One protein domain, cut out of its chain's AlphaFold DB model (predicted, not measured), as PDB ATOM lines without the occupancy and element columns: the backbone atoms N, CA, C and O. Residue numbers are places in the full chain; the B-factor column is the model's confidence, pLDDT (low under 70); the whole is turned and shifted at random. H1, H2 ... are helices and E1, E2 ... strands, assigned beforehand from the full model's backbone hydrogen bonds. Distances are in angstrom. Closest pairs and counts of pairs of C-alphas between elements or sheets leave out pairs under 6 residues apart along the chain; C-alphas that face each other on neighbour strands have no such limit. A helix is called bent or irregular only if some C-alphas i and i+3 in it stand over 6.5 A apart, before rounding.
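AT A GLANCE: This is residues 165 to 253 of the 253 residues of an uncharacterized protein of Candidatus Poribacteria bacterium (UniProt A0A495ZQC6). A small antiparallel sheet of three strands, in the order E5, E3, E6, lies between a separate hairpin of E1 and E2 at one end of the longest axis and E4 with the loop before it at the other end. Helix H1 only grazes the sheet near E5 and E3, and the link from H1 to E6 makes a wide loop on the side away from H1, where residues 231 to 237 stick out. The printed part has 89 residues, with E1, E2, E3, E4, E5, H1 and E6 in that order along the chain. The class is mixed, helices and strands, with under half of the residues in named elements. The whole is compact, with a radius of gyration of the C-alphas of 13.9 A and spans of 40 by 32 by 27 A.

HOW THE PARTS SIT: E1, residues 165 to 168, and E2, residues 174 to 177, form an antiparallel hairpin, with N 167 and O 175 within hydrogen-bond range at 2.9 A. E3, residues 181 to 186, follows E2 by a tight link. E4, residues 198 to 200, pairs with no named strand; it runs on into E5, residues 202 to 207, at 40 degrees. E5 and E3 are antiparallel neighbours, with N 183 and O 206 at 2.9 A. The closest C-alphas of E2 and E5 are those of Leu 177 and Val 207, 7.2 A apart. H1, residues 210 to 223, only grazes the sheet with its residues 213 to 221. Its closest C-alphas with E5 are Leu 213 and Val 207, 7.4 A apart. H1 has 6 of 10 O i to N i+4 pairs within hydrogen-bond range, and is irregular: C-alphas 212 and 215 are 7.8 A apart. E6, residues 246 to 249, is antiparallel to E3, with N 248 and O 182 at 3.0 A. E5, H1 and E6 form a split strand-helix-strand unit, two strands running the same way with a helix between them along the chain and E3 between them in the sheet; its crossover is left-handed.

IN THESE COORDINATES: E1 begins at C-alpha 165, (172.220, 199.800, 196.127), and is 10.7 A long; E2 is 9.6 A. E3 is 15.8 A, E4 7.3 A and E5 13.2 A. H1 is 19.6 A, from C-alpha 210 at (170.013, 208.255, 189.224). E6 is 9.7 A and ends at C-alpha 249, (168.897, 214.473, 202.948).

THE WHOLE: The C-alphas of Gly 165 and Gly 196 are the two farthest apart, 40.6 A. The printed part has no cut and ends at the chain's last residue. The links E3 to E4 and H1 to E6 are long. Mean pLDDT of the printed part is 71.3; residues 210 to 246 and 248 to 253 are under 70.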
ATOM      1  N   GLY A 165     170.971 200.355 196.614       93.88
ATOM      2  CA  GLY A 165     172.220 199.800 196.127       93.88
ATOM      3  C   GLY A 165     173.407 200.205 196.988       93.88
ATOM      4  O   GLY A 165     173.268 200.732 198.085       93.88
ATOM      5  N   THR A 166     174.599 199.943 196.477       95.38
ATOM      6  CA  THR A 166     175.864 200.340 197.100       95.38
ATOM      7  C   THR A 166     176.861 200.655 195.998       95.38
ATOM      8  O   THR A 166     176.866 199.988 194.956       95.38
ATOM      9  N   THR A 167     177.755 201.605 196.224       94.62
ATOM     10  CA  THR A 167     178.792 201.975 195.256       94.62
ATOM     11  C   THR A 167     180.091 202.348 195.955       94.62
ATOM     12  O   THR A 167     180.103 202.572 197.159       94.62
ATOM     13  N   PHE A 168     181.187 202.399 195.204       93.75
ATOM     14  CA  PHE A 168     182.449 202.907 195.723       93.75
ATOM     15  C   PHE A 168     182.509 204.423 195.578       93.75
ATOM     16  O   PHE A 168     182.227 204.955 194.504       93.75
ATOM     17  N   GLY A 169     182.904 205.096 196.653       89.31
ATOM     18  CA  GLY A 169     183.339 206.484 196.590       89.31
ATOM     19  C   GLY A 169     184.778 206.591 196.072       89.31
ATOM     20  O   GLY A 169     185.485 205.584 195.954       89.31
ATOM     21  N   PRO A 170     185.250 207.814 195.791       85.38
ATOM     22  CA  PRO A 170     186.611 208.049 195.307       85.38
ATOM     23  C   PRO A 170     187.688 207.682 196.332       85.38
ATOM     24  O   PRO A 170     188.817 207.393 195.950       85.38
ATOM     25  N   ASN A 171     187.337 207.628 197.618       84.56
ATOM     26  CA  ASN A 171     188.219 207.168 198.687       84.56
ATOM     27  C   ASN A 171     188.274 205.637 198.837       84.56
ATOM     28  O   ASN A 171     188.840 205.133 199.801       84.56
ATOM     29  N   GLY A 172     187.669 204.879 197.915       89.50
ATOM     30  CA  GLY A 172     187.673 203.416 197.954       89.50
ATOM     31  C   GLY A 172     186.741 202.804 199.005       89.50
ATOM     32  O   GLY A 172     186.677 201.581 199.108       89.50
ATOM     33  N   LEU A 173     185.981 203.620 199.743       92.38
ATOM     34  CA  LEU A 173     184.969 203.143 200.683       92.38
ATOM     35  C   LEU A 173     183.661 202.806 199.958       92.38
ATOM     36  O   LEU A 173     183.352 203.366 198.903       92.38
ATOM     37  N   VAL A 174     182.883 201.889 200.535       95.00
ATOM     38  CA  VAL A 174     181.556 201.519 200.031       95.00
ATOM     39  C   VAL A 174     180.494 202.387 200.693       95.00
ATOM     40  O   VAL A 174     180.362 202.379 201.914       95.00
ATOM     41  N   TYR A 175     179.693 203.065 199.877       95.00
ATOM     42  CA  TYR A 175     178.575 203.892 200.313       95.00
ATOM     43  C   TYR A 175     177.255 203.220 199.949       95.00
ATOM     44  O   TYR A 175     177.091 202.791 198.797       95.00
ATOM     45  N   PRO A 176     176.309 203.115 200.895       95.88
ATOM     46  CA  PRO A 176     174.939 202.778 200.557       95.88
ATOM     47  C   PRO A 176     174.315 203.863 199.690       95.88
ATOM     48  O   PRO A 176     174.643 205.036 199.788       95.88
ATOM     49  N   LEU A 177     173.409 203.448 198.819       93.69
ATOM     50  CA  LEU A 177     172.618 204.338 197.993       93.69
ATOM     51  C   LEU A 177     171.201 204.357 198.556       93.69
ATOM     52  O   LEU A 177     170.436 203.413 198.348       93.69
ATOM     53  N   TYR A 178     170.885 205.401 199.313       92.25
ATOM     54  CA  TYR A 178     169.536 205.672 199.802       92.25
ATOM     55  C   TYR A 178     168.820 206.658 198.881       92.25
ATOM     56  O   TYR A 178     169.452 207.472 198.204       92.25
ATOM     57  N   ARG A 179     167.489 206.608 198.886       87.12
ATOM     58  CA  ARG A 179     166.674 207.603 198.193       87.12
ATOM     59  C   ARG A 179     166.922 208.999 198.766       87.12
ATOM     60  O   ARG A 179     167.232 209.136 199.948       87.12
ATOM     61  N   ASP A 180     166.831 210.013 197.908       84.19
ATOM     62  CA  ASP A 180     166.917 211.435 198.280       84.19
ATOM     63  C   ASP A 180     168.165 211.809 199.102       84.19
ATOM     64  O   ASP A 180     168.170 212.776 199.866       84.19
ATOM     65  N   THR A 181     169.236 211.029 198.931       84.06
ATOM     66  CA  THR A 181     170.489 211.166 199.672       84.06
ATOM     67  C   THR A 181     171.630 211.529 198.730       84.06
ATOM     68  O   THR A 181     171.877 210.843 197.730       84.06
ATOM     69  N   VAL A 182     172.347 212.600 199.072       86.19
ATOM     70  CA  VAL A 182     173.575 213.017 198.390       86.19
ATOM     71  C   VAL A 182     174.729 212.955 199.376       86.19
ATOM     72  O   VAL A 182     174.694 213.589 200.431       86.19
ATOM     73  N   TYR A 183     175.760 212.207 199.006       86.94
ATOM     74  CA  TYR A 183     177.027 212.199 199.717       86.94
ATOM     75  C   TYR A 183     177.949 213.225 199.073       86.94
ATOM     76  O   TYR A 183     178.163 213.190 197.857       86.94
ATOM     77  N   VAL A 184     178.477 214.135 199.885       86.88
ATOM     78  CA  VAL A 184     179.402 215.176 199.434       86.88
ATOM     79  C   VAL A 184     180.766 214.939 200.066       86.88
ATOM     80  O   VAL A 184     180.898 214.824 201.285       86.88
ATOM     81  N   ASP A 185     181.776 214.871 199.208       86.56
ATOM     82  CA  ASP A 185     183.183 214.863 199.583       86.56
ATOM     83  C   ASP A 185     183.703 216.296 199.466       86.56
ATOM     84  O   ASP A 185     183.715 216.874 198.375       86.56
ATOM     85  N   TRP A 186     184.074 216.895 200.591       85.12
ATOM     86  CA  TRP A 186     184.523 218.284 200.666       85.12
ATOM     87  C   TRP A 186     186.036 218.397 200.460       85.12
ATOM     88  O   TRP A 186     186.793 217.496 200.817       85.12
ATOM     89  N   SER A 187     186.501 219.528 199.925       86.25
ATOM     90  CA  SER A 187     187.930 219.838 199.884       86.25
ATOM     91  C   SER A 187     188.517 219.888 201.297       86.25
ATOM     92  O   SER A 187     187.915 220.435 202.224       86.25
ATOM     93  N   GLU A 188     189.717 219.332 201.456       87.00
ATOM     94  CA  GLU A 188     190.486 219.468 202.699       87.00
ATOM     95  C   GLU A 188     190.978 220.905 202.877       87.00
ATOM     96  O   GLU A 188     190.978 221.436 203.988       87.00
ATOM     97  N   GLU A 189     191.347 221.545 201.765       87.50
ATOM     98  CA  GLU A 189     191.800 222.926 201.750       87.50
ATOM     99  C   GLU A 189     190.605 223.880 201.888       87.50
ATOM    100  O   GLU A 189     189.682 223.844 201.060       87.50
ATOM    101  N   PRO A 190     190.595 224.725 202.933       86.88
ATOM    102  CA  PRO A 190     189.602 225.770 203.071       86.88
ATOM    103  C   PRO A 190     189.845 226.883 202.044       86.88
ATOM    104  O   PRO A 190     190.985 227.245 201.758       86.88
ATOM    105  N   ILE A 191     188.766 227.472 201.536       88.75
ATOM    106  CA  ILE A 191     188.804 228.625 200.635       88.75
ATOM    107  C   ILE A 191     188.317 229.889 201.350       88.75
ATOM    108  O   ILE A 191     187.405 229.830 202.175       88.75
ATOM    109  N   LEU A 192     188.915 231.038 201.020       88.06
ATOM    110  CA  LEU A 192     188.429 232.344 201.463       88.06
ATOM    111  C   LEU A 192     187.331 232.822 200.510       88.06
ATOM    112  O   LEU A 192     187.541 232.924 199.301       88.06
ATOM    113  N   LEU A 193     186.160 233.100 201.063       87.88
ATOM    114  CA  LEU A 193     184.982 233.542 200.335       87.88
ATOM    115  C   LEU A 193     185.035 235.053 200.069       87.88
ATOM    116  O   LEU A 193     185.741 235.775 200.776       87.88
ATOM    117  N   PRO A 194     184.288 235.570 199.072       87.31
ATOM    118  CA  PRO A 194     184.268 237.004 198.762       87.31
ATOM    119  C   PRO A 194     183.820 237.900 199.926       87.31
ATOM    120  O   PRO A 194     184.168 239.077 199.962       87.31
ATOM    121  N   ASP A 195     183.057 237.354 200.872       88.12
ATOM    122  CA  ASP A 195     182.612 238.031 202.094       88.12
ATOM    123  C   ASP A 195     183.645 237.978 203.240       88.12
ATOM    124  O   ASP A 195     183.398 238.510 204.321       88.12
ATOM    125  N   GLY A 196     184.807 237.357 203.009       87.19
ATOM    126  CA  GLY A 196     185.882 237.180 203.985       87.19
ATOM    127  C   GLY A 196     185.717 235.966 204.904       87.19
ATOM    128  O   GLY A 196     186.570 235.752 205.766       87.19
ATOM    129  N   SER A 197     184.660 235.167 204.743       86.50
ATOM    130  CA  SER A 197     184.470 233.938 205.516       86.50
ATOM    131  C   SER A 197     185.285 232.766 204.950       86.50
ATOM    132  O   SER A 197     185.766 232.804 203.818       86.50
ATOM    133  N   ILE A 198     185.495 231.722 205.757       83.00
ATOM    134  CA  ILE A 198     186.226 230.516 205.350       83.00
ATOM    135  C   ILE A 198     185.219 229.395 205.082       83.00
ATOM    136  O   ILE A 198     184.433 229.046 205.966       83.00
ATOM    137  N   GLY A 199     185.269 228.812 203.884       86.38
ATOM    138  CA  GLY A 199     184.395 227.713 203.474       86.38
ATOM    139  C   GLY A 199     185.147 226.543 202.848       86.38
ATOM    140  O   GLY A 199     186.369 226.557 202.717       86.38
ATOM    141  N   ARG A 200     184.401 225.514 202.442       83.88
ATOM    142  CA  ARG A 200     184.909 224.376 201.661       83.88
ATOM    143  C   ARG A 200     184.156 224.260 200.345       83.88
ATOM    144  O   ARG A 200     182.988 224.639 200.266       83.88
ATOM    145  N   VAL A 201     184.824 223.723 199.327       84.50
ATOM    146  CA  VAL A 201     184.200 223.419 198.033       84.50
ATOM    147  C   VAL A 201     183.971 221.917 197.902       84.50
ATOM    148  O   VAL A 201     184.804 221.134 198.363       84.50
ATOM    149  N   PRO A 202     182.859 221.481 197.299       83.69
ATOM    150  CA  PRO A 202     182.641 220.066 197.049       83.69
ATOM    151  C   PRO A 202     183.668 219.577 196.016       83.69
ATOM    152  O   PRO A 202     183.748 220.098 194.904       83.69
ATOM    153  N   LYS A 203     184.471 218.577 196.384       86.62
ATOM    154  CA  LYS A 203     185.460 217.919 195.520       86.62
ATOM    155  C   LYS A 203     184.803 216.863 194.645       86.62
ATOM    156  O   LYS A 203     185.091 216.753 193.456       86.62
ATOM    157  N   SER A 204     183.933 216.061 195.245       83.12
ATOM    158  CA  SER A 204     183.178 215.039 194.540       83.12
ATOM    159  C   SER A 204     181.844 214.797 195.226       83.12
ATOM    160  O   SER A 204     181.584 215.259 196.336       83.12
ATOM    161  N   THR A 205     180.962 214.109 194.520       83.19
ATOM    162  CA  THR A 205     179.610 213.840 194.991       83.19
ATOM    163  C   THR A 205     179.170 212.480 194.509       83.19
ATOM    164  O   THR A 205     179.575 212.005 193.444       83.19
ATOM    165  N   LEU A 206     178.326 211.855 195.310       84.12
ATOM    166  CA  LEU A 206     177.761 210.563 195.011       84.12
ATOM    167  C   LEU A 206     176.271 210.606 195.320       84.12
ATOM    168  O   LEU A 206     175.856 210.943 196.427       84.12
ATOM    169  N   VAL A 207     175.468 210.295 194.312       83.44
ATOM    170  CA  VAL A 207     174.017 210.424 194.378       83.44
ATOM    171  C   VAL A 207     173.398 209.043 194.539       83.44
ATOM    172  O   VAL A 207     173.678 208.143 193.745       83.44
ATOM    173  N   GLY A 208     172.552 208.894 195.560       76.38
ATOM    174  CA  GLY A 208     171.839 207.659 195.881       76.38
ATOM    175  C   GLY A 208     170.973 207.118 194.741       76.38
ATOM    176  O   GLY A 208     170.954 205.918 194.485       76.38
ATOM    177  N   HIS A 209     170.302 208.001 194.000       77.31
ATOM    178  CA  HIS A 209     169.359 207.606 192.959       77.31
ATOM    179  C   HIS A 209     169.561 208.396 191.662       77.31
ATOM    180  O   HIS A 209     169.638 209.626 191.671       77.31
ATOM    181  N   ARG A 210     169.648 207.681 190.532       62.44
ATOM    182  CA  ARG A 210     170.013 208.255 189.224       62.44
ATOM    183  C   ARG A 210     168.926 209.170 188.653       62.44
ATOM    184  O   ARG A 210     169.259 210.164 188.012       62.44
ATOM    185  N   ASP A 211     167.660 208.857 188.926       65.00
ATOM    186  CA  ASP A 211     166.542 209.420 188.163       65.00
ATOM    187  C   ASP A 211     165.927 210.673 188.802       65.00
ATOM    188  O   ASP A 211     165.385 211.517 188.095       65.00
ATOM    189  N   THR A 212     166.044 210.857 190.121       57.84
ATOM    190  CA  THR A 212     165.387 211.983 190.818       57.84
ATOM    191  C   THR A 212     166.265 213.223 190.902       57.84
ATOM    192  O   THR A 212     165.763 214.332 191.054       57.84
ATOM    193  N   LEU A 213     167.585 213.057 190.808       57.88
ATOM    194  CA  LEU A 213     168.499 214.116 191.201       57.88
ATOM    195  C   LEU A 213     169.317 214.698 190.056       57.88
ATOM    196  O   LEU A 213     169.796 215.791 190.248       57.88
ATOM    197  N   SER A 214     169.457 214.131 188.853       58.41
ATOM    198  CA  SER A 214     170.429 214.697 187.887       58.41
ATOM    199  C   SER A 214     170.190 216.173 187.497       58.41
ATOM    200  O   SER A 214     171.156 216.905 187.274       58.41
ATOM    201  N   SER A 215     168.930 216.620 187.412       62.56
ATOM    202  CA  SER A 215     168.563 218.018 187.120       62.56
ATOM    203  C   SER A 215     168.689 218.912 188.357       62.56
ATOM    204  O   SER A 215     169.406 219.912 188.314       62.56
ATOM    205  N   ILE A 216     168.081 218.500 189.473       63.72
ATOM    206  CA  ILE A 216     168.139 219.196 190.770       63.72
ATOM    207  C   ILE A 216     169.581 219.269 191.284       63.72
ATOM    208  O   ILE A 216     169.974 220.237 191.911       63.72
ATOM    209  N   PHE A 217     170.412 218.282 190.977       65.31
ATOM    210  CA  PHE A 217     171.781 218.141 191.453       65.31
ATOM    211  C   PHE A 217     172.745 219.104 190.767       65.31
ATOM    212  O   PHE A 217     173.590 219.689 191.439       65.31
ATOM    213  N   ARG A 218     172.608 219.327 189.451       64.56
ATOM    214  CA  ARG A 218     173.349 220.417 188.790       64.56
ATOM    215  C   ARG A 218     172.952 221.768 189.369       64.56
ATOM    216  O   ARG A 218     173.802 222.635 189.529       64.56
ATOM    217  N   GLU A 219     171.677 221.935 189.694       67.12
ATOM    218  CA  GLU A 219     171.180 223.153 190.319       67.12
ATOM    219  C   GLU A 219     171.685 223.299 191.761       67.12
ATOM    220  O   GLU A 219     172.142 224.376 192.119       67.12
ATOM    221  N   LEU A 220     171.718 222.222 192.550       65.06
ATOM    222  CA  LEU A 220     172.267 222.188 193.905       65.06
ATOM    223  C   LEU A 220     173.774 222.431 193.904       65.06
ATOM    224  O   LEU A 220     174.221 223.286 194.643       65.06
ATOM    225  N   LEU A 221     174.570 221.787 193.050       65.75
ATOM    226  CA  LEU A 221     176.008 222.082 192.967       65.75
ATOM    227  C   LEU A 221     176.287 223.549 192.626       65.75
ATOM    228  O   LEU A 221     177.227 224.132 193.154       65.75
ATOM    229  N   ASN A 222     175.455 224.151 191.774       67.00
ATOM    230  CA  ASN A 222     175.575 225.565 191.425       67.00
ATOM    231  C   ASN A 222     175.003 226.505 192.500       67.00
ATOM    232  O   ASN A 222     175.269 227.704 192.452       67.00
ATOM    233  N   ARG A 223     174.190 225.993 193.432       61.50
ATOM    234  CA  ARG A 223     173.496 226.781 194.462       61.50
ATOM    235  C   ARG A 223     173.959 226.529 195.881       61.50
ATOM    236  O   ARG A 223     173.604 227.342 196.722       61.50
ATOM    237  N   VAL A 224     174.679 225.448 196.171       61.00
ATOM    238  CA  VAL A 224     175.214 225.167 197.503       61.00
ATOM    239  C   VAL A 224     176.285 226.224 197.744       61.00
ATOM    240  O   VAL A 224     177.357 226.151 197.134       61.00
ATOM    241  N   PRO A 225     175.997 227.249 198.567       59.09
ATOM    242  CA  PRO A 225     177.027 228.197 198.917       59.09
ATOM    243  C   PRO A 225     178.103 227.421 199.683       59.09
ATOM    244  O   PRO A 225     177.790 226.430 200.355       59.09
ATOM    245  N   PRO A 226     179.367 227.841 199.595       60.25
ATOM    246  CA  PRO A 226     180.428 227.237 200.381       60.25
ATOM    247  C   PRO A 226     180.007 227.228 201.847       60.25
ATOM    248  O   PRO A 226     179.610 228.258 202.393       60.25
ATOM    249  N   VAL A 227     180.000 226.040 202.452       64.00
ATOM    250  CA  VAL A 227     179.485 225.885 203.811       64.00
ATOM    251  C   VAL A 227     180.493 226.550 204.746       64.00
ATOM    252  O   VAL A 227     181.666 226.155 204.732       64.00
ATOM    253  N   PRO A 228     180.088 227.572 205.524       58.44
ATOM    254  CA  PRO A 228     180.974 228.162 206.508       58.44
ATOM    255  C   PRO A 228     181.355 227.079 207.511       58.44
ATOM    256  O   PRO A 228     180.505 226.311 207.969       58.44
ATOM    257  N   ILE A 229     182.640 227.008 207.852       61.59
ATOM    258  CA  ILE A 229     183.127 226.072 208.868       61.59
ATOM    259  C   ILE A 229     182.612 226.569 210.225       61.59
ATOM    260  O   ILE A 229     183.273 227.342 210.909       61.59
ATOM    261  N   SER A 230     181.384 226.197 210.582       52.19
ATOM    262  CA  SER A 230     180.838 226.433 211.917       52.19
ATOM    263  C   SER A 230     181.291 225.309 212.846       52.19
ATOM    264  O   SER A 230     181.203 224.133 212.492       52.19
ATOM    265  N   ASP A 231     181.771 225.659 214.040       44.16
ATOM    266  CA  ASP A 231     182.303 224.718 215.042       44.16
ATOM    267  C   ASP A 231     181.259 223.724 215.600       44.16
ATOM    268  O   ASP A 231     181.582 222.860 216.417       44.16
ATOM    269  N   THR A 232     179.994 223.799 215.177       41.28
ATOM    270  CA  THR A 232     178.925 222.902 215.626       41.28
ATOM    271  C   THR A 232     178.926 221.599 214.836       41.28
ATOM    272  O   THR A 232     178.091 221.347 213.970       41.28
ATOM    273  N   PHE A 233     179.891 220.751 215.173       40.56
ATOM    274  CA  PHE A 233     179.952 219.366 214.740       40.56
ATOM    275  C   PHE A 233     178.960 218.525 215.563       40.56
ATOM    276  O   PHE A 233     179.080 218.485 216.783       40.56
ATOM    277  N   TYR A 234     178.002 217.835 214.930       39.06
ATOM    278  CA  TYR A 234     177.151 216.836 215.601       39.06
ATOM    279  C   TYR A 234     177.934 215.515 215.753       39.06
ATOM    280  O   TYR A 234     178.196 214.851 214.749       39.06
ATOM    281  N   PRO A 235     178.305 215.071 216.970       39.34
ATOM    282  CA  PRO A 235     179.124 213.868 217.169       39.34
ATOM    283  C   PRO A 235     178.327 212.544 217.122       39.34
ATOM    284  O   PRO A 235     178.781 211.534 217.646       39.34
ATOM    285  N   GLY A 236     177.135 212.511 216.520       34.16
ATOM    286  CA  GLY A 236     176.153 211.455 216.794       34.16
ATOM    287  C   GLY A 236     176.276 210.122 216.042       34.16
ATOM    288  O   GLY A 236     175.735 209.140 216.532       34.16
ATOM    289  N   VAL A 237     176.913 210.041 214.862       42.56
ATOM    290  CA  VAL A 237     176.741 208.838 213.997       42.56
ATOM    291  C   VAL A 237     177.994 208.402 213.215       42.56
ATOM    292  O   VAL A 237     177.928 207.523 212.364       42.56
ATOM    293  N   SER A 238     179.165 208.992 213.474       40.88
ATOM    294  CA  SER A 238     180.281 208.958 212.507       40.88
ATOM    295  C   SER A 238     181.511 208.126 212.910       40.88
ATOM    296  O   SER A 238     182.585 208.346 212.356       40.88
ATOM    297  N   SER A 239     181.410 207.179 213.848       35.66
ATOM    298  CA  SER A 239     182.590 206.452 214.363       35.66
ATOM    299  C   SER A 239     183.043 205.241 213.531       35.66
ATOM    300  O   SER A 239     183.887 204.483 214.000       35.66
ATOM    301  N   LEU A 240     182.504 205.019 212.326       39.22
ATOM    302  CA  LEU A 240     182.808 203.815 211.529       39.22
ATOM    303  C   LEU A 240     183.542 204.062 210.203       39.22
ATOM    304  O   LEU A 240     183.890 203.091 209.538       39.22
ATOM    305  N   PHE A 241     183.826 205.311 209.815       40.50
ATOM    306  CA  PHE A 241     184.516 205.596 208.552       40.50
ATOM    307  C   PHE A 241     185.558 206.718 208.715       40.50
ATOM    308  O   PHE A 241     185.202 207.803 209.172       40.50
ATOM    309  N   PRO A 242     186.835 206.498 208.333       37.28
ATOM    310  CA  PRO A 242     187.942 207.426 208.599       37.28
ATOM    311  C   PRO A 242     187.949 208.701 207.729       37.28
ATOM    312  O   PRO A 242     188.905 209.468 207.772       37.28
ATOM    313  N   MET A 243     186.889 208.977 206.960       43.19
ATOM    314  CA  MET A 243     186.758 210.205 206.169       43.19
ATOM    315  C   MET A 243     185.313 210.719 206.234       43.19
ATOM    316  O   MET A 243     184.368 209.967 205.990       43.19
ATOM    317  N   LYS A 244     185.144 211.997 206.599       54.75
ATOM    318  CA  LYS A 244     183.843 212.661 206.804       54.75
ATOM    319  C   LYS A 244     183.189 213.000 205.464       54.75
ATOM    320  O   LYS A 244     183.432 214.072 204.921       54.75
ATOM    321  N   MET A 245     182.346 212.109 204.955       54.62
ATOM    322  CA  MET A 245     181.317 212.502 203.993       54.62
ATOM    323  C   MET A 245     180.110 213.047 204.754       54.62
ATOM    324  O   MET A 245     179.622 212.407 205.686       54.62
ATOM    325  N   GLU A 246     179.624 214.217 204.352       67.31
ATOM    326  CA  GLU A 246     178.367 214.752 204.868       67.31
ATOM    327  C   GLU A 246     177.199 214.205 204.049       67.31
ATOM    328  O   GLU A 246     177.263 214.103 202.819       67.31
ATOM    329  N   VAL A 247     176.138 213.822 204.757       70.81
ATOM    330  CA  VAL A 247     174.918 213.267 204.175       70.81
ATOM    331  C   VAL A 247     173.885 214.381 204.126       70.81
ATOM    332  O   VAL A 247     173.363 214.795 205.162       70.81
ATOM    333  N   LEU A 248     173.581 214.869 202.925       68.06
ATOM    334  CA  LEU A 248     172.488 215.811 202.711       68.06
ATOM    335  C   LEU A 248     171.236 215.010 202.346       68.06
ATOM    336  O   LEU A 248     171.212 214.325 201.320       68.06
ATOM    337  N   THR A 249     170.212 215.079 203.198       66.44
ATOM    338  CA  THR A 249     168.897 214.473 202.948       66.44
ATOM    339  C   THR A 249     167.903 215.567 202.581       66.44
ATOM    340  O   THR A 249     167.744 216.547 203.308       66.44
ATOM    341  N   HIS A 250     167.247 215.427 201.428       54.75
ATOM    342  CA  HIS A 250     166.174 216.338 201.037       54.75
ATOM    343  C   HIS A 250     164.838 215.771 201.526       54.75
ATOM    344  O   HIS A 250     164.348 214.778 200.995       54.75
ATOM    345  N   THR A 251     164.226 216.403 202.524       54.47
ATOM    346  CA  THR A 251     162.854 216.076 202.929       54.47
ATOM    347  C   THR A 251     161.890 216.791 201.985       54.47
ATOM    348  O   THR A 251     161.774 218.012 202.003       54.47
ATOM    349  N   SER A 252     161.239 216.043 201.089       50.12
ATOM    350  CA  SER A 252     160.098 216.585 200.346       50.12
ATOM    351  C   SER A 252     158.899 216.639 201.294       50.12
ATOM    352  O   SER A 252     158.423 215.606 201.758       50.12
ATOM    353  N   SER A 253     158.485 217.854 201.656       46.97
ATOM    354  CA  SER A 253     157.225 218.128 202.358       46.97
ATOM    355  C   SER A 253     156.075 218.263 201.375       46.97
ATOM    356  O   SER A 253     156.296 218.980 200.370       46.97
TER     357      SER A 253